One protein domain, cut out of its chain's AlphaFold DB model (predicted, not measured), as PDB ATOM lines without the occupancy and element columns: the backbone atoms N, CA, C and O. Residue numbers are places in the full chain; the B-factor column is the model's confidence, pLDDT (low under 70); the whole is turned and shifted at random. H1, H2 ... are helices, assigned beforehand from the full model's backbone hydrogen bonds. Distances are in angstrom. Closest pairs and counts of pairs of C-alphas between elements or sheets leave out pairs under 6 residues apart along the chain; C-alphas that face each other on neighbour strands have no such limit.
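What this domain is: This is residues 29 to 124 of the 125 residues of an uncharacterized protein of Rhodanobacter sp. Root179 (UniProt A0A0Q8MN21). Four helices pack at mostly crossed angles into a rounded, compact body: H1, H3 and H4 form a triangle of helices, each touching the other two, and H2 covers the side of H1 and H3 that is turned away from H4. H1, the longest helix, makes a V with H2, which meets it near its last residues, and H2 and H3 make a helical hairpin. The printed part has 96 residues with four named helices, in the order H1, H2, H3, H4, and no named strand; the class is all helix. The radius of gyration of the C-alphas is 12.3 A, and the C-alphas span 34 by 24 by 21 A.

Where its parts are: H1 is the longest helix, residues 29 to 50, 31.7 A from its first C-alpha at (27.027, -18.043, 46.658) to its last at (52.560, -12.918, 28.656). H2 is residues 55 to 72, 25.7 A long. H3 is residues 82 to 97, 22.5 A long. H4 is residues 105 to 123, 27.4 A long, and its last C-alpha, that of Glu 123, is at (32.354, -9.078, 45.628).

How they stand to each other: H1 and H3 are the hubs, touching three helices each. H1 touches H4 at a steep tilt of 46 degrees, opposite ways; their closest C-alphas, those of Cys 37 and Ala 116, are 4.8 A apart. H1 touches H3 with residues 36 to 45 alone, at a steep tilt of 53 degrees, the same way, and the closest C-alphas are those of Ala 40 and Ile 85, 5.1 A apart. H3 touches H4 at a steep tilt of 51 degrees, opposite ways, with the C-alphas of Ser 91 and Ala 115 the closest at 5.2 A. H1 touches H2 with residues 43 to 50 alone, at a steep tilt of 55 degrees, opposite ways; the closest C-alphas, those of Ala 47 and Arg 58, are 4.8 A apart. H2 and H3 form a helical hairpin and touch, opposite ways, at a shallow tilt of 34 degrees, only just short of steep; the closest C-alphas are those of Gln 59 and Leu 89, 7.2 A apart. H2 and H4 are apart. In H1, H2, H3 and H4 every O i to N i+4 pair is within hydrogen-bond range.

The domain as a whole: The two C-alphas farthest apart, those of Gly 73 and Gly 99, are 35.8 A from each other, while the first and last printed C-alphas, those of Ala 29 and Met 124, are 8.6 A apart. The printed part has no cut. The link from H1 to H2 is tight, with 4 residues; those from H2 to H3, with 9 residues, and from H3 to H4, with 7 residues, are short. The mean pLDDT of the printed part is 88.8, and residues 105 to 106, which belong to H4, are under 70.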
ATOM      1  N   ALA A  29      26.696 -19.193  47.493       86.50
ATOM      2  CA  ALA A  29      27.027 -18.043  46.658       86.50
ATOM      3  C   ALA A  29      28.434 -17.506  46.971       86.50
ATOM      4  O   ALA A  29      29.186 -17.214  46.046       86.50
ATOM      5  N   ASP A  30      28.819 -17.465  48.249       84.31
ATOM      6  CA  ASP A  30      30.160 -17.040  48.671       84.31
ATOM      7  C   ASP A  30      31.230 -18.014  48.148       84.31
ATOM      8  O   ASP A  30      32.248 -17.588  47.603       84.31
ATOM      9  N   TYR A  31      30.975 -19.327  48.210       86.75
ATOM     10  CA  TYR A  31      31.872 -20.336  47.631       86.75
ATOM     11  C   TYR A  31      32.009 -20.216  46.109       86.75
ATOM     12  O   TYR A  31      33.118 -20.324  45.588       86.75
ATOM     13  N   GLN A  32      30.913 -19.954  45.395       89.62
ATOM     14  CA  GLN A  32      30.964 -19.713  43.952       89.62
ATOM     15  C   GLN A  32      31.769 -18.454  43.615       89.62
ATOM     16  O   GLN A  32      32.590 -18.478  42.700       89.62
ATOM     17  N   THR A  33      31.593 -17.369  44.370       90.25
ATOM     18  CA  THR A  33      32.394 -16.148  44.203       90.25
ATOM     19  C   THR A  33      33.878 -16.422  44.447       90.25
ATOM     20  O   THR A  33      34.717 -16.010  43.647       90.25
ATOM     21  N   ILE A  34      34.224 -17.184  45.491       90.19
ATOM     22  CA  ILE A  34      35.612 -17.592  45.763       90.19
ATOM     23  C   ILE A  34      36.191 -18.408  44.597       90.19
ATOM     24  O   ILE A  34      37.319 -18.143  44.168       90.19
ATOM     25  N   ASN A  35      35.437 -19.366  44.049       91.75
ATOM     26  CA  ASN A  35      35.867 -20.154  42.890       91.75
ATOM     27  C   ASN A  35      36.112 -19.267  41.664       91.75
ATOM     28  O   ASN A  35      37.194 -19.321  41.072       91.75
ATOM     29  N   ARG A  36      35.156 -18.394  41.321       94.19
ATOM     30  CA  ARG A  36      35.292 -17.455  40.198       94.19
ATOM     31  C   ARG A  36      36.505 -16.544  40.371       94.19
ATOM     32  O   ARG A  36      37.319 -16.437  39.455       94.19
ATOM     33  N   CYS A  37      36.700 -15.963  41.554       94.06
ATOM     34  CA  CYS A  37      37.873 -15.140  41.861       94.06
ATOM     35  C   CYS A  37      39.194 -15.929  41.801       94.06
ATOM     36  O   CYS A  37      40.221 -15.386  41.391       94.06
ATOM     37  N   THR A  38      39.188 -17.218  42.147       93.12
ATOM     38  CA  THR A  38      40.364 -18.093  42.004       93.12
ATOM     39  C   THR A  38      40.711 -18.306  40.529       93.12
ATOM     40  O   THR A  38      41.866 -18.152  40.125       93.12
ATOM     41  N   HIS A  39      39.716 -18.584  39.686       93.00
ATOM     42  CA  HIS A  39      39.919 -18.678  38.239       93.00
ATOM     43  C   HIS A  39      40.370 -17.346  37.629       93.00
ATOM     44  O   HIS A  39      41.292 -17.329  36.809       93.00
ATOM     45  N   ALA A  40      39.793 -16.228  38.072       95.06
ATOM     46  CA  ALA A  40      40.215 -14.893  37.665       95.06
ATOM     47  C   ALA A  40      41.690 -14.628  38.016       95.06
ATOM     48  O   ALA A  40      42.439 -14.151  37.160       95.06
ATOM     49  N   ALA A  41      42.145 -15.008  39.216       94.31
ATOM     50  CA  ALA A  41      43.546 -14.901  39.637       94.31
ATOM     51  C   ALA A  41      44.504 -15.674  38.729       94.31
ATOM     52  O   ALA A  41      45.558 -15.154  38.352       94.31
ATOM     53  N   HIS A  42      44.126 -16.882  38.310       92.12
ATOM     54  CA  HIS A  42      44.919 -17.645  37.349       92.12
ATOM     55  C   HIS A  42      44.992 -16.965  35.978       92.12
ATOM     56  O   HIS A  42      46.077 -16.894  35.399       92.12
ATOM     57  N   ILE A  43      43.882 -16.415  35.481       94.19
ATOM     58  CA  ILE A  43      43.851 -15.667  34.214       94.19
ATOM     59  C   ILE A  43      44.743 -14.422  34.292       94.19
ATOM     60  O   ILE A  43      45.545 -14.184  33.389       94.19
ATOM     61  N   ALA A  44      44.643 -13.648  35.373       94.00
ATOM     62  CA  ALA A  44      45.445 -12.442  35.566       94.00
ATOM     63  C   ALA A  44      46.948 -12.758  35.648       94.00
ATOM     64  O   ALA A  44      47.764 -12.036  35.077       94.00
ATOM     65  N   LEU A  45      47.318 -13.869  36.293       92.06
ATOM     66  CA  LEU A  45      48.698 -14.353  36.322       92.06
ATOM     67  C   LEU A  45      49.209 -14.769  34.943       92.06
ATOM     68  O   LEU A  45      50.312 -14.386  34.571       92.06
ATOM     69  N   LEU A  46      48.418 -15.516  34.170       92.94
ATOM     70  CA  LEU A  46      48.791 -15.881  32.799       92.94
ATOM     71  C   LEU A  46      48.965 -14.636  31.922       92.94
ATOM     72  O   LEU A  46      49.903 -14.561  31.130       92.94
ATOM     73  N   ALA A  47      48.099 -13.635  32.089       94.81
ATOM     74  CA  ALA A  47      48.219 -12.365  31.384       94.81
ATOM     75  C   ALA A  47      49.503 -11.621  31.782       94.81
ATOM     76  O   ALA A  47      50.197 -11.094  30.914       94.81
ATOM     77  N   LEU A  48      49.851 -11.618  33.074       93.38
ATOM     78  CA  LEU A  48      51.095 -11.042  33.586       93.38
ATOM     79  C   LEU A  48      52.340 -11.731  33.021       93.38
ATOM     80  O   LEU A  48      53.297 -11.052  32.664       93.38
ATOM     81  N   GLU A  49      52.315 -13.054  32.897       91.62
ATOM     82  CA  GLU A  49      53.411 -13.825  32.301       91.62
ATOM     83  C   GLU A  49      53.601 -13.509  30.812       91.62
ATOM     84  O   GLU A  49      54.734 -13.424  30.341       91.62
ATOM     85  N   GLN A  50      52.509 -13.295  30.074       94.44
ATOM     86  CA  GLN A  50      52.560 -12.918  28.656       94.44
ATOM     87  C   GLN A  50      52.991 -11.461  28.453       94.44
ATOM     88  O   GLN A  50      53.682 -11.139  27.484       94.44
ATOM     89  N   HIS A  51      52.582 -10.577  29.362       95.56
ATOM     90  CA  HIS A  51      52.762  -9.135  29.240       95.56
ATOM     91  C   HIS A  51      53.269  -8.521  30.557       95.56
ATOM     92  O   HIS A  51      52.534  -7.792  31.229       95.56
ATOM     93  N   PRO A  52      54.538  -8.755  30.936       91.44
ATOM     94  CA  PRO A  52      55.073  -8.308  32.226       91.44
ATOM     95  C   PRO A  52      55.138  -6.782  32.369       91.44
ATOM     96  O   PRO A  52      54.987  -6.253  33.468       91.44
ATOM     97  N   GLU A  53      55.283  -6.052  31.265       92.44
ATOM     98  CA  GLU A  53      55.549  -4.605  31.296       92.44
ATOM     99  C   GLU A  53      54.348  -3.728  30.918       92.44
ATOM    100  O   GLU A  53      54.382  -2.519  31.125       92.44
ATOM    101  N   SER A  54      53.270  -4.306  30.378       95.50
ATOM    102  CA  SER A  54      52.138  -3.533  29.854       95.50
ATOM    103  C   SER A  54      50.829  -3.905  30.537       95.50
ATOM    104  O   SER A  54      50.249  -4.955  30.263       95.50
ATOM    105  N   ARG A  55      50.335  -2.997  31.385       94.69
ATOM    106  CA  ARG A  55      49.027  -3.109  32.046       94.69
ATOM    107  C   ARG A  55      47.884  -3.276  31.040       94.69
ATOM    108  O   ARG A  55      47.066  -4.177  31.194       94.69
ATOM    109  N   ASP A  56      47.863  -2.463  29.987       95.69
ATOM    110  CA  ASP A  56      46.808  -2.518  28.967       95.69
ATOM    111  C   ASP A  56      46.823  -3.853  28.210       95.69
ATOM    112  O   ASP A  56      45.772  -4.448  27.960       95.69
ATOM    113  N   ALA A  57      48.012  -4.373  27.884       96.31
ATOM    114  CA  ALA A  57      48.135  -5.678  27.240       96.31
ATOM    115  C   ALA A  57      47.691  -6.818  28.170       96.31
ATOM    116  O   ALA A  57      46.981  -7.716  27.718       96.31
ATOM    117  N   ARG A  58      48.017  -6.759  29.473       95.81
ATOM    118  CA  ARG A  58      47.512  -7.724  30.468       95.81
ATOM    119  C   ARG A  58      45.993  -7.724  30.533       95.81
ATOM    120  O   ARG A  58      45.381  -8.788  30.506       95.81
ATOM    121  N   GLN A  59      45.385  -6.544  30.590       95.94
ATOM    122  CA  GLN A  59      43.935  -6.420  30.654       95.94
ATOM    123  C   GLN A  59      43.265  -7.016  29.410       95.94
ATOM    124  O   GLN A  59      42.340  -7.817  29.537       95.94
ATOM    125  N   ASN A  60      43.760  -6.689  28.214       96.75
ATOM    126  CA  ASN A  60      43.224  -7.239  26.969       96.75
ATOM    127  C   ASN A  60      43.385  -8.764  26.895       96.75
ATOM    128  O   ASN A  60      42.434  -9.463  26.539       96.75
ATOM    129  N   ALA A  61      44.550  -9.289  27.281       97.12
ATOM    130  CA  ALA A  61      44.808 -10.726  27.304       97.12
ATOM    131  C   ALA A  61      43.896 -11.458  28.303       97.12
ATOM    132  O   ALA A  61      43.323 -12.495  27.973       97.12
ATOM    133  N   ALA A  62      43.703 -10.904  29.504       96.06
ATOM    134  CA  ALA A  62      42.818 -11.468  30.519       96.06
ATOM    135  C   ALA A  62      41.354 -11.519  30.053       96.06
ATOM    136  O   ALA A  62      40.698 -12.550  30.199       96.06
ATOM    137  N   LEU A  63      40.855 -10.444  29.433       95.56
ATOM    138  CA  LEU A  63      39.500 -10.408  28.873       95.56
ATOM    139  C   LEU A  63      39.328 -11.408  27.721       95.56
ATOM    140  O   LEU A  63      38.294 -12.070  27.624       95.56
ATOM    141  N   GLN A  64      40.342 -11.568  26.870       95.62
ATOM    142  CA  GLN A  64      40.311 -12.564  25.800       95.62
ATOM    143  C   GLN A  64      40.294 -14.000  26.350       95.62
ATOM    144  O   GLN A  64      39.519 -14.827  25.872       95.62
ATOM    145  N   MET A  65      41.115 -14.297  27.361       94.69
ATOM    146  CA  MET A  65      41.133 -15.605  28.027       94.69
ATOM    147  C   MET A  65      39.806 -15.911  28.726       94.69
ATOM    148  O   MET A  65      39.309 -17.029  28.621       94.69
ATOM    149  N   GLN A  66      39.203 -14.920  29.385       93.94
ATOM    150  CA  GLN A  66      37.887 -15.072  30.003       93.94
ATOM    151  C   GLN A  66      36.812 -15.407  28.964       93.94
ATOM    152  O   GLN A  66      36.043 -16.349  29.165       93.94
ATOM    153  N   LYS A  67      36.805 -14.707  27.825       93.50
ATOM    154  CA  LYS A  67      35.880 -14.998  26.726       93.50
ATOM    155  C   LYS A  67      36.042 -16.433  26.223       93.50
ATOM    156  O   LYS A  67      35.049 -17.137  26.066       93.50
ATOM    157  N   TRP A  68      37.282 -16.878  26.023       91.06
ATOM    158  CA  TRP A  68      37.567 -18.245  25.585       91.06
ATOM    159  C   TRP A  68      37.095 -19.301  26.594       91.06
ATOM    160  O   TRP A  68      36.538 -20.318  26.194       91.06
ATOM    161  N   LEU A  69      37.253 -19.054  27.898       88.50
ATOM    162  CA  LEU A  69      36.786 -19.970  28.948       88.50
ATOM    163  C   LEU A  69      35.259 -20.074  29.016       88.50
ATOM    164  O   LEU A  69      34.736 -21.162  29.256       88.50
ATOM    165  N   ILE A  70      34.549 -18.968  28.779       89.38
ATOM    166  CA  ILE A  70      33.086 -18.986  28.648       89.38
ATOM    167  C   ILE A  70      32.674 -19.802  27.421       89.38
ATOM    168  O   ILE A  70      31.768 -20.628  27.509       89.38
ATOM    169  N   GLU A  71      33.343 -19.596  26.284       91.44
ATOM    170  CA  GLU A  71      33.058 -20.316  25.038       91.44
ATOM    171  C   GLU A  71      33.373 -21.822  25.134       91.44
ATOM    172  O   GLU A  71      32.638 -22.633  24.571       91.44
ATOM    173  N   ASP A  72      34.422 -22.215  25.868       89.25
ATOM    174  CA  ASP A  72      34.788 -23.620  26.114       89.25
ATOM    175  C   ASP A  72      33.779 -24.340  27.031       89.25
ATOM    176  O   ASP A  72      33.684 -25.568  27.013       89.25
ATOM    177  N   GLY A  73      33.016 -23.595  27.837       86.25
ATOM    178  CA  GLY A  73      31.879 -24.093  28.621       86.25
ATOM    179  C   GLY A  73      32.218 -25.058  29.765       86.25
ATOM    180  O   GLY A  73      31.328 -25.425  30.529       86.25
ATOM    181  N   LYS A  74      33.484 -25.460  29.934       81.88
ATOM    182  CA  LYS A  74      33.899 -26.453  30.944       81.88
ATOM    183  C   LYS A  74      33.774 -25.973  32.385       81.88
ATOM    184  O   LYS A  74      33.651 -26.805  33.276       81.88
ATOM    185  N   LEU A  75      33.833 -24.660  32.609       83.31
ATOM    186  CA  LEU A  75      33.720 -24.070  33.943       83.31
ATOM    187  C   LEU A  75      32.270 -23.778  34.354       83.31
ATOM    188  O   LEU A  75      32.029 -23.551  35.530       83.31
ATOM    189  N   GLY A  76      31.299 -23.801  33.431       87.25
ATOM    190  CA  GLY A  76      29.897 -23.499  33.750       87.25
ATOM    191  C   GLY A  76      29.742 -22.212  34.577       87.25
ATOM    192  O   GLY A  76      30.277 -21.167  34.209       87.25
ATOM    193  N   ASP A  77      29.052 -22.316  35.714       87.12
ATOM    194  CA  ASP A  77      28.802 -21.205  36.649       87.12
ATOM    195  C   ASP A  77      30.054 -20.745  37.429       87.12
ATOM    196  O   ASP A  77      30.041 -19.675  38.048       87.12
ATOM    197  N   ASP A  78      31.141 -21.524  37.393       88.31
ATOM    198  CA  ASP A  78      32.440 -21.175  37.981       88.31
ATOM    199  C   ASP A  78      33.316 -20.351  37.014       88.31
ATOM    200  O   ASP A  78      34.419 -19.928  37.372       88.31
ATOM    201  N   ALA A  79      32.852 -20.085  35.785       91.19
ATOM    202  CA  ALA A  79      33.555 -19.181  34.881       91.19
ATOM    203  C   ALA A  79      33.591 -17.755  35.473       91.19
ATOM    204  O   ALA A  79      32.546 -17.227  35.864       91.19
ATOM    205  N   PRO A  80      34.763 -17.095  35.526       93.38
ATOM    206  CA  PRO A  80      34.857 -15.743  36.060       93.38
ATOM    207  C   PRO A  80      34.096 -14.750  35.177       93.38
ATOM    208  O   PRO A  80      34.225 -14.741  33.946       93.38
ATOM    209  N   GLN A  81      33.319 -13.879  35.806       92.44
ATOM    210  CA  GLN A  81      32.673 -12.746  35.167       92.44
ATOM    211  C   GLN A  81      33.635 -11.556  35.087       92.44
ATOM    212  O   GLN A  81      34.727 -11.530  35.657       92.44
ATOM    213  N   ILE A  82      33.221 -10.544  34.325       92.75
ATOM    214  CA  ILE A  82      34.028  -9.344  34.091       92.75
ATOM    215  C   ILE A  82      34.416  -8.636  35.407       92.75
ATOM    216  O   ILE A  82      35.592  -8.283  35.520       92.75
ATOM    217  N   PRO A  83      33.520  -8.449  36.401       91.50
ATOM    218  CA  PRO A  83      33.894  -7.835  37.676       91.50
ATOM    219  C   PRO A  83      35.030  -8.577  38.386       91.50
ATOM    220  O   PRO A  83      36.027  -7.948  38.739       91.50
ATOM    221  N   GLU A  84      34.969  -9.911  38.479       94.12
ATOM    222  CA  GLU A  84      36.019 -10.685  39.150       94.12
ATOM    223  C   GLU A  84      37.369 -10.582  38.422       94.12
ATOM    224  O   GLU A  84      38.415 -10.467  39.068       94.12
ATOM    225  N   ILE A  85      37.372 -10.552  37.082       94.81
ATOM    226  CA  ILE A  85      38.589 -10.306  36.287       94.81
ATOM    227  C   ILE A  85      39.165  -8.923  36.582       94.81
ATOM    228  O   ILE A  85      40.366  -8.795  36.831       94.81
ATOM    229  N   VAL A  86      38.329  -7.884  36.558       92.19
ATOM    230  CA  VAL A  86      38.766  -6.502  36.785       92.19
ATOM    231  C   VAL A  86      39.317  -6.339  38.197       92.19
ATOM    232  O   VAL A  86      40.419  -5.813  38.357       92.19
ATOM    233  N   MET A  87      38.608  -6.834  39.211       91.44
ATOM    234  CA  MET A  87      39.039  -6.749  40.607       91.44
ATOM    235  C   MET A  87      40.341  -7.506  40.850       91.44
ATOM    236  O   MET A  87      41.247  -7.002  41.518       91.44
ATOM    237  N   THR A  88      40.486  -8.676  40.234       93.50
ATOM    238  CA  THR A  88      41.736  -9.430  40.282       93.50
ATOM    239  C   THR A  88      42.882  -8.653  39.634       93.50
ATOM    240  O   THR A  88      43.949  -8.540  40.234       93.50
ATOM    241  N   LEU A  89      42.688  -8.086  38.438       92.38
ATOM    242  CA  LEU A  89      43.720  -7.293  37.761       92.38
ATOM    243  C   LEU A  89      44.134  -6.083  38.603       92.38
ATOM    244  O   LEU A  89      45.325  -5.844  38.765       92.38
ATOM    245  N   VAL A  90      43.183  -5.365  39.208       91.56
ATOM    246  CA  VAL A  90      43.483  -4.261  40.137       91.56
ATOM    247  C   VAL A  90      44.335  -4.744  41.312       91.56
ATOM    248  O   VAL A  90      45.314  -4.085  41.674       91.56
ATOM    249  N   SER A  91      44.013  -5.906  41.886       89.12
ATOM    250  CA  SER A  91      44.822  -6.497  42.955       89.12
ATOM    251  C   SER A  91      46.235  -6.847  42.482       89.12
ATOM    252  O   SER A  91      47.194  -6.584  43.205       89.12
ATOM    253  N   VAL A  92      46.383  -7.410  41.281       91.06
ATOM    254  CA  VAL A  92      47.686  -7.734  40.680       91.06
ATOM    255  C   VAL A  92      48.522  -6.471  40.478       91.06
ATOM    256  O   VAL A  92      49.664  -6.429  40.930       91.06
ATOM    257  N   GLU A  93      47.958  -5.422  39.876       91.19
ATOM    258  CA  GLU A  93      48.665  -4.149  39.671       91.19
ATOM    259  C   GLU A  93      49.079  -3.512  41.004       91.19
ATOM    260  O   GLU A  93      50.220  -3.085  41.153       91.19
ATOM    261  N   THR A  94      48.204  -3.546  42.014       89.38
ATOM    262  CA  THR A  94      48.510  -3.020  43.356       89.38
ATOM    263  C   THR A  94      49.699  -3.740  44.001       89.38
ATOM    264  O   THR A  94      50.504  -3.122  44.700       89.38
ATOM    265  N   LEU A  95      49.816  -5.056  43.807       87.00
ATOM    266  CA  LEU A  95      50.945  -5.833  44.324       87.00
ATOM    267  C   LEU A  95      52.235  -5.503  43.555       87.00
ATOM    268  O   LEU A  95      53.273  -5.265  44.178       87.00
ATOM    269  N   LEU A  96      52.163  -5.397  42.224       89.19
ATOM    270  CA  LEU A  96      53.304  -5.028  41.380       89.19
ATOM    271  C   LEU A  96      53.837  -3.627  41.706       89.19
ATOM    272  O   LEU A  96      55.048  -3.456  41.845       89.19
ATOM    273  N   GLU A  97      52.956  -2.647  41.910       89.44
ATOM    274  CA  GLU A  97      53.314  -1.282  42.328       89.44
ATOM    275  C   GLU A  97      54.037  -1.254  43.685       89.44
ATOM    276  O   GLU A  97      54.882  -0.393  43.930       89.44
ATOM    277  N   LYS A  98      53.768  -2.233  44.558       85.12
ATOM    278  CA  LYS A  98      54.462  -2.420  45.846       85.12
ATOM    279  C   LYS A  98      55.772  -3.206  45.726       85.12
ATOM    280  O   LYS A  98      56.375  -3.540  46.747       85.12
ATOM    281  N   GLY A  99      56.206  -3.538  44.511       84.62
ATOM    282  CA  GLY A  99      57.381  -4.377  44.260       84.62
ATOM    283  C   GLY A  99      57.177  -5.847  44.641       84.62
ATOM    284  O   GLY A  99      58.145  -6.599  44.739       84.62
ATOM    285  N   GLN A 100      55.933  -6.266  44.873       80.31
ATOM    286  CA  GLN A 100      55.577  -7.645  45.177       80.31
ATOM    287  C   GLN A 100      55.162  -8.307  43.869       80.31
ATOM    288  O   GLN A 100      54.020  -8.194  43.460       80.31
ATOM    289  N   GLY A 101      56.099  -8.955  43.180       80.25
ATOM    290  CA  GLY A 101      55.824  -9.734  41.968       80.25
ATOM    291  C   GLY A 101      56.120 -11.223  42.170       80.25
ATOM    292  O   GLY A 101      56.875 -11.584  43.080       80.25
ATOM    293  N   PRO A 102      55.574 -12.113  41.326       79.69
ATOM    294  CA  PRO A 102      55.883 -13.537  41.390       79.69
ATOM    295  C   PRO A 102      57.310 -13.798  40.871       79.69
ATOM    296  O   PRO A 102      57.506 -14.106  39.701       79.69
ATOM    297  N   SER A 103      58.334 -13.670  41.725       74.94
ATOM    298  CA  SER A 103      59.732 -13.956  41.332       74.94
ATOM    299  C   SER A 103      60.137 -15.429  41.482       74.94
ATOM    300  O   SER A 103      61.214 -15.829  41.046       74.94
ATOM    301  N   THR A 104      59.270 -16.253  42.081       72.25
ATOM    302  CA  THR A 104      59.439 -17.707  42.225       72.25
ATOM    303  C   THR A 104      58.092 -18.423  42.098       72.25
ATOM    304  O   THR A 104      57.043 -17.815  42.311       72.25
ATOM    305  N   ASN A 105      58.106 -19.736  41.827       69.31
ATOM    306  CA  ASN A 105      56.884 -20.551  41.771       69.31
ATOM    307  C   ASN A 105      56.091 -20.523  43.089       69.31
ATOM    308  O   ASN A 105      54.870 -20.443  43.067       69.31
ATOM    309  N   GLN A 106      56.771 -20.519  44.240       69.88
ATOM    310  CA  GLN A 106      56.102 -20.448  45.543       69.88
ATOM    311  C   GLN A 106      55.431 -19.086  45.768       69.88
ATOM    312  O   GLN A 106      54.342 -19.002  46.332       69.88
ATOM    313  N   MET A 107      56.045 -18.006  45.274       74.38
ATOM    314  CA  MET A 107      55.421 -16.685  45.318       74.38
ATOM    315  C   MET A 107      54.293 -16.528  44.302       74.38
ATOM    316  O   MET A 107      53.406 -15.723  44.546       74.38
ATOM    317  N   ARG A 108      54.266 -17.316  43.219       79.94
ATOM    318  CA  ARG A 108      53.151 -17.333  42.259       79.94
ATOM    319  C   ARG A 108      51.846 -17.778  42.913       79.94
ATOM    320  O   ARG A 108      50.835 -17.108  42.736       79.94
ATOM    321  N   GLU A 109      51.865 -18.866  43.681       80.94
ATOM    322  CA  GLU A 109      50.674 -19.366  44.386       80.94
ATOM    323  C   GLU A 109      50.207 -18.392  45.467       80.94
ATOM    324  O   GLU A 109      49.019 -18.085  45.560       80.94
ATOM    325  N   TRP A 110      51.147 -17.843  46.242       83.12
ATOM    326  CA  TRP A 110      50.831 -16.816  47.233       83.12
ATOM    327  C   TRP A 110      50.213 -15.573  46.580       83.12
ATOM    328  O   TRP A 110      49.187 -15.077  47.041       83.12
ATOM    329  N   PHE A 111      50.797 -15.104  45.477       81.88
ATOM    330  CA  PHE A 111      50.331 -13.945  44.719       81.88
ATOM    331  C   PHE A 111      48.939 -14.180  44.115       81.88
ATOM    332  O   PHE A 111      48.074 -13.313  44.226       81.88
ATOM    333  N   ALA A 112      48.692 -15.374  43.558       85.44
ATOM    334  CA  ALA A 112      47.365 -15.801  43.110       85.44
ATOM    335  C   ALA A 112      46.352 -15.744  44.258       85.44
ATOM    336  O   ALA A 112      45.260 -15.206  44.097       85.44
ATOM    337  N   GLY A 113      46.736 -16.266  45.427       86.31
ATOM    338  CA  GLY A 113      45.900 -16.274  46.621       86.31
ATOM    339  C   GLY A 113      45.537 -14.869  47.097       86.31
ATOM    340  O   GLY A 113      44.372 -14.613  47.386       86.31
ATOM    341  N   GLN A 114      46.492 -13.933  47.121       84.00
ATOM    342  CA  GLN A 114      46.209 -12.538  47.490       84.00
ATOM    343  C   GLN A 114      45.238 -11.870  46.509       84.00
ATOM    344  O   GLN A 114      44.307 -11.182  46.936       84.00
ATOM    345  N   ALA A 115      45.423 -12.102  45.206       84.12
ATOM    346  CA  ALA A 115      44.534 -11.563  44.182       84.12
ATOM    347  C   ALA A 115      43.115 -12.149  44.279       84.12
ATOM    348  O   ALA A 115      42.137 -11.400  44.263       84.12
ATOM    349  N   ALA A 116      43.001 -13.467  44.466       86.88
ATOM    350  CA  ALA A 116      41.723 -14.157  44.612       86.88
ATOM    351  C   ALA A 116      40.963 -13.715  45.873       86.88
ATOM    352  O   ALA A 116      39.768 -13.434  45.799       86.88
ATOM    353  N   VAL A 117      41.644 -13.600  47.018       86.38
ATOM    354  CA  VAL A 117      41.023 -13.156  48.277       86.38
ATOM    355  C   VAL A 117      40.549 -11.710  48.175       86.38
ATOM    356  O   VAL A 117      39.430 -11.414  48.586       86.38
ATOM    357  N   THR A 118      41.355 -10.817  47.594       84.38
ATOM    358  CA  THR A 118      40.969  -9.407  47.419       84.38
ATOM    359  C   THR A 118      39.734  -9.278  46.528       84.38
ATOM    360  O   THR A 118      38.816  -8.533  46.864       84.38
ATOM    361  N   CYS A 119      39.675 -10.045  45.433       87.31
ATOM    362  CA  CYS A 119      38.488 -10.147  44.586       87.31
ATOM    363  C   CYS A 119      37.276 -10.639  45.389       87.31
ATOM    364  O   CYS A 119      36.258  -9.955  45.445       87.31
ATOM    365  N   ALA A 120      37.409 -11.767  46.088       83.94
ATOM    366  CA  ALA A 120      36.286 -12.398  46.769       83.94
ATOM    367  C   ALA A 120      35.715 -11.505  47.879       83.94
ATOM    368  O   ALA A 120      34.505 -11.342  47.973       83.94
ATOM    369  N   VAL A 121      36.572 -10.875  48.686       83.44
ATOM    370  CA  VAL A 121      36.146  -9.940  49.743       83.44
ATOM    371  C   VAL A 121      35.445  -8.705  49.172       83.44
ATOM    372  O   VAL A 121      34.568  -8.160  49.830       83.44
ATOM    373  N   SER A 122      35.805  -8.264  47.964       80.56
ATOM    374  CA  SER A 122      35.182  -7.089  47.340       80.56
ATOM    375  C   SER A 122      33.814  -7.388  46.719       80.56
ATOM    376  O   SER A 122      32.995  -6.481  46.599       80.56
ATOM    377  N   GLU A 123      33.577  -8.637  46.314       75.19
ATOM    378  CA  GLU A 123      32.354  -9.078  45.628       75.19
ATOM    379  C   GLU A 123      31.338  -9.744  46.575       75.19
ATOM    380  O   GLU A 123      30.171  -9.919  46.222       75.19
ATOM    381  N   MET A 124      31.761 -10.138  47.781       75.12
ATOM    382  CA  MET A 124      30.870 -10.692  48.801       75.12
ATOM    383  C   MET A 124      30.103  -9.569  49.537       75.12
ATOM    384  O   MET A 124      30.717  -8.573  49.921       75.12
TER     385      MET A 124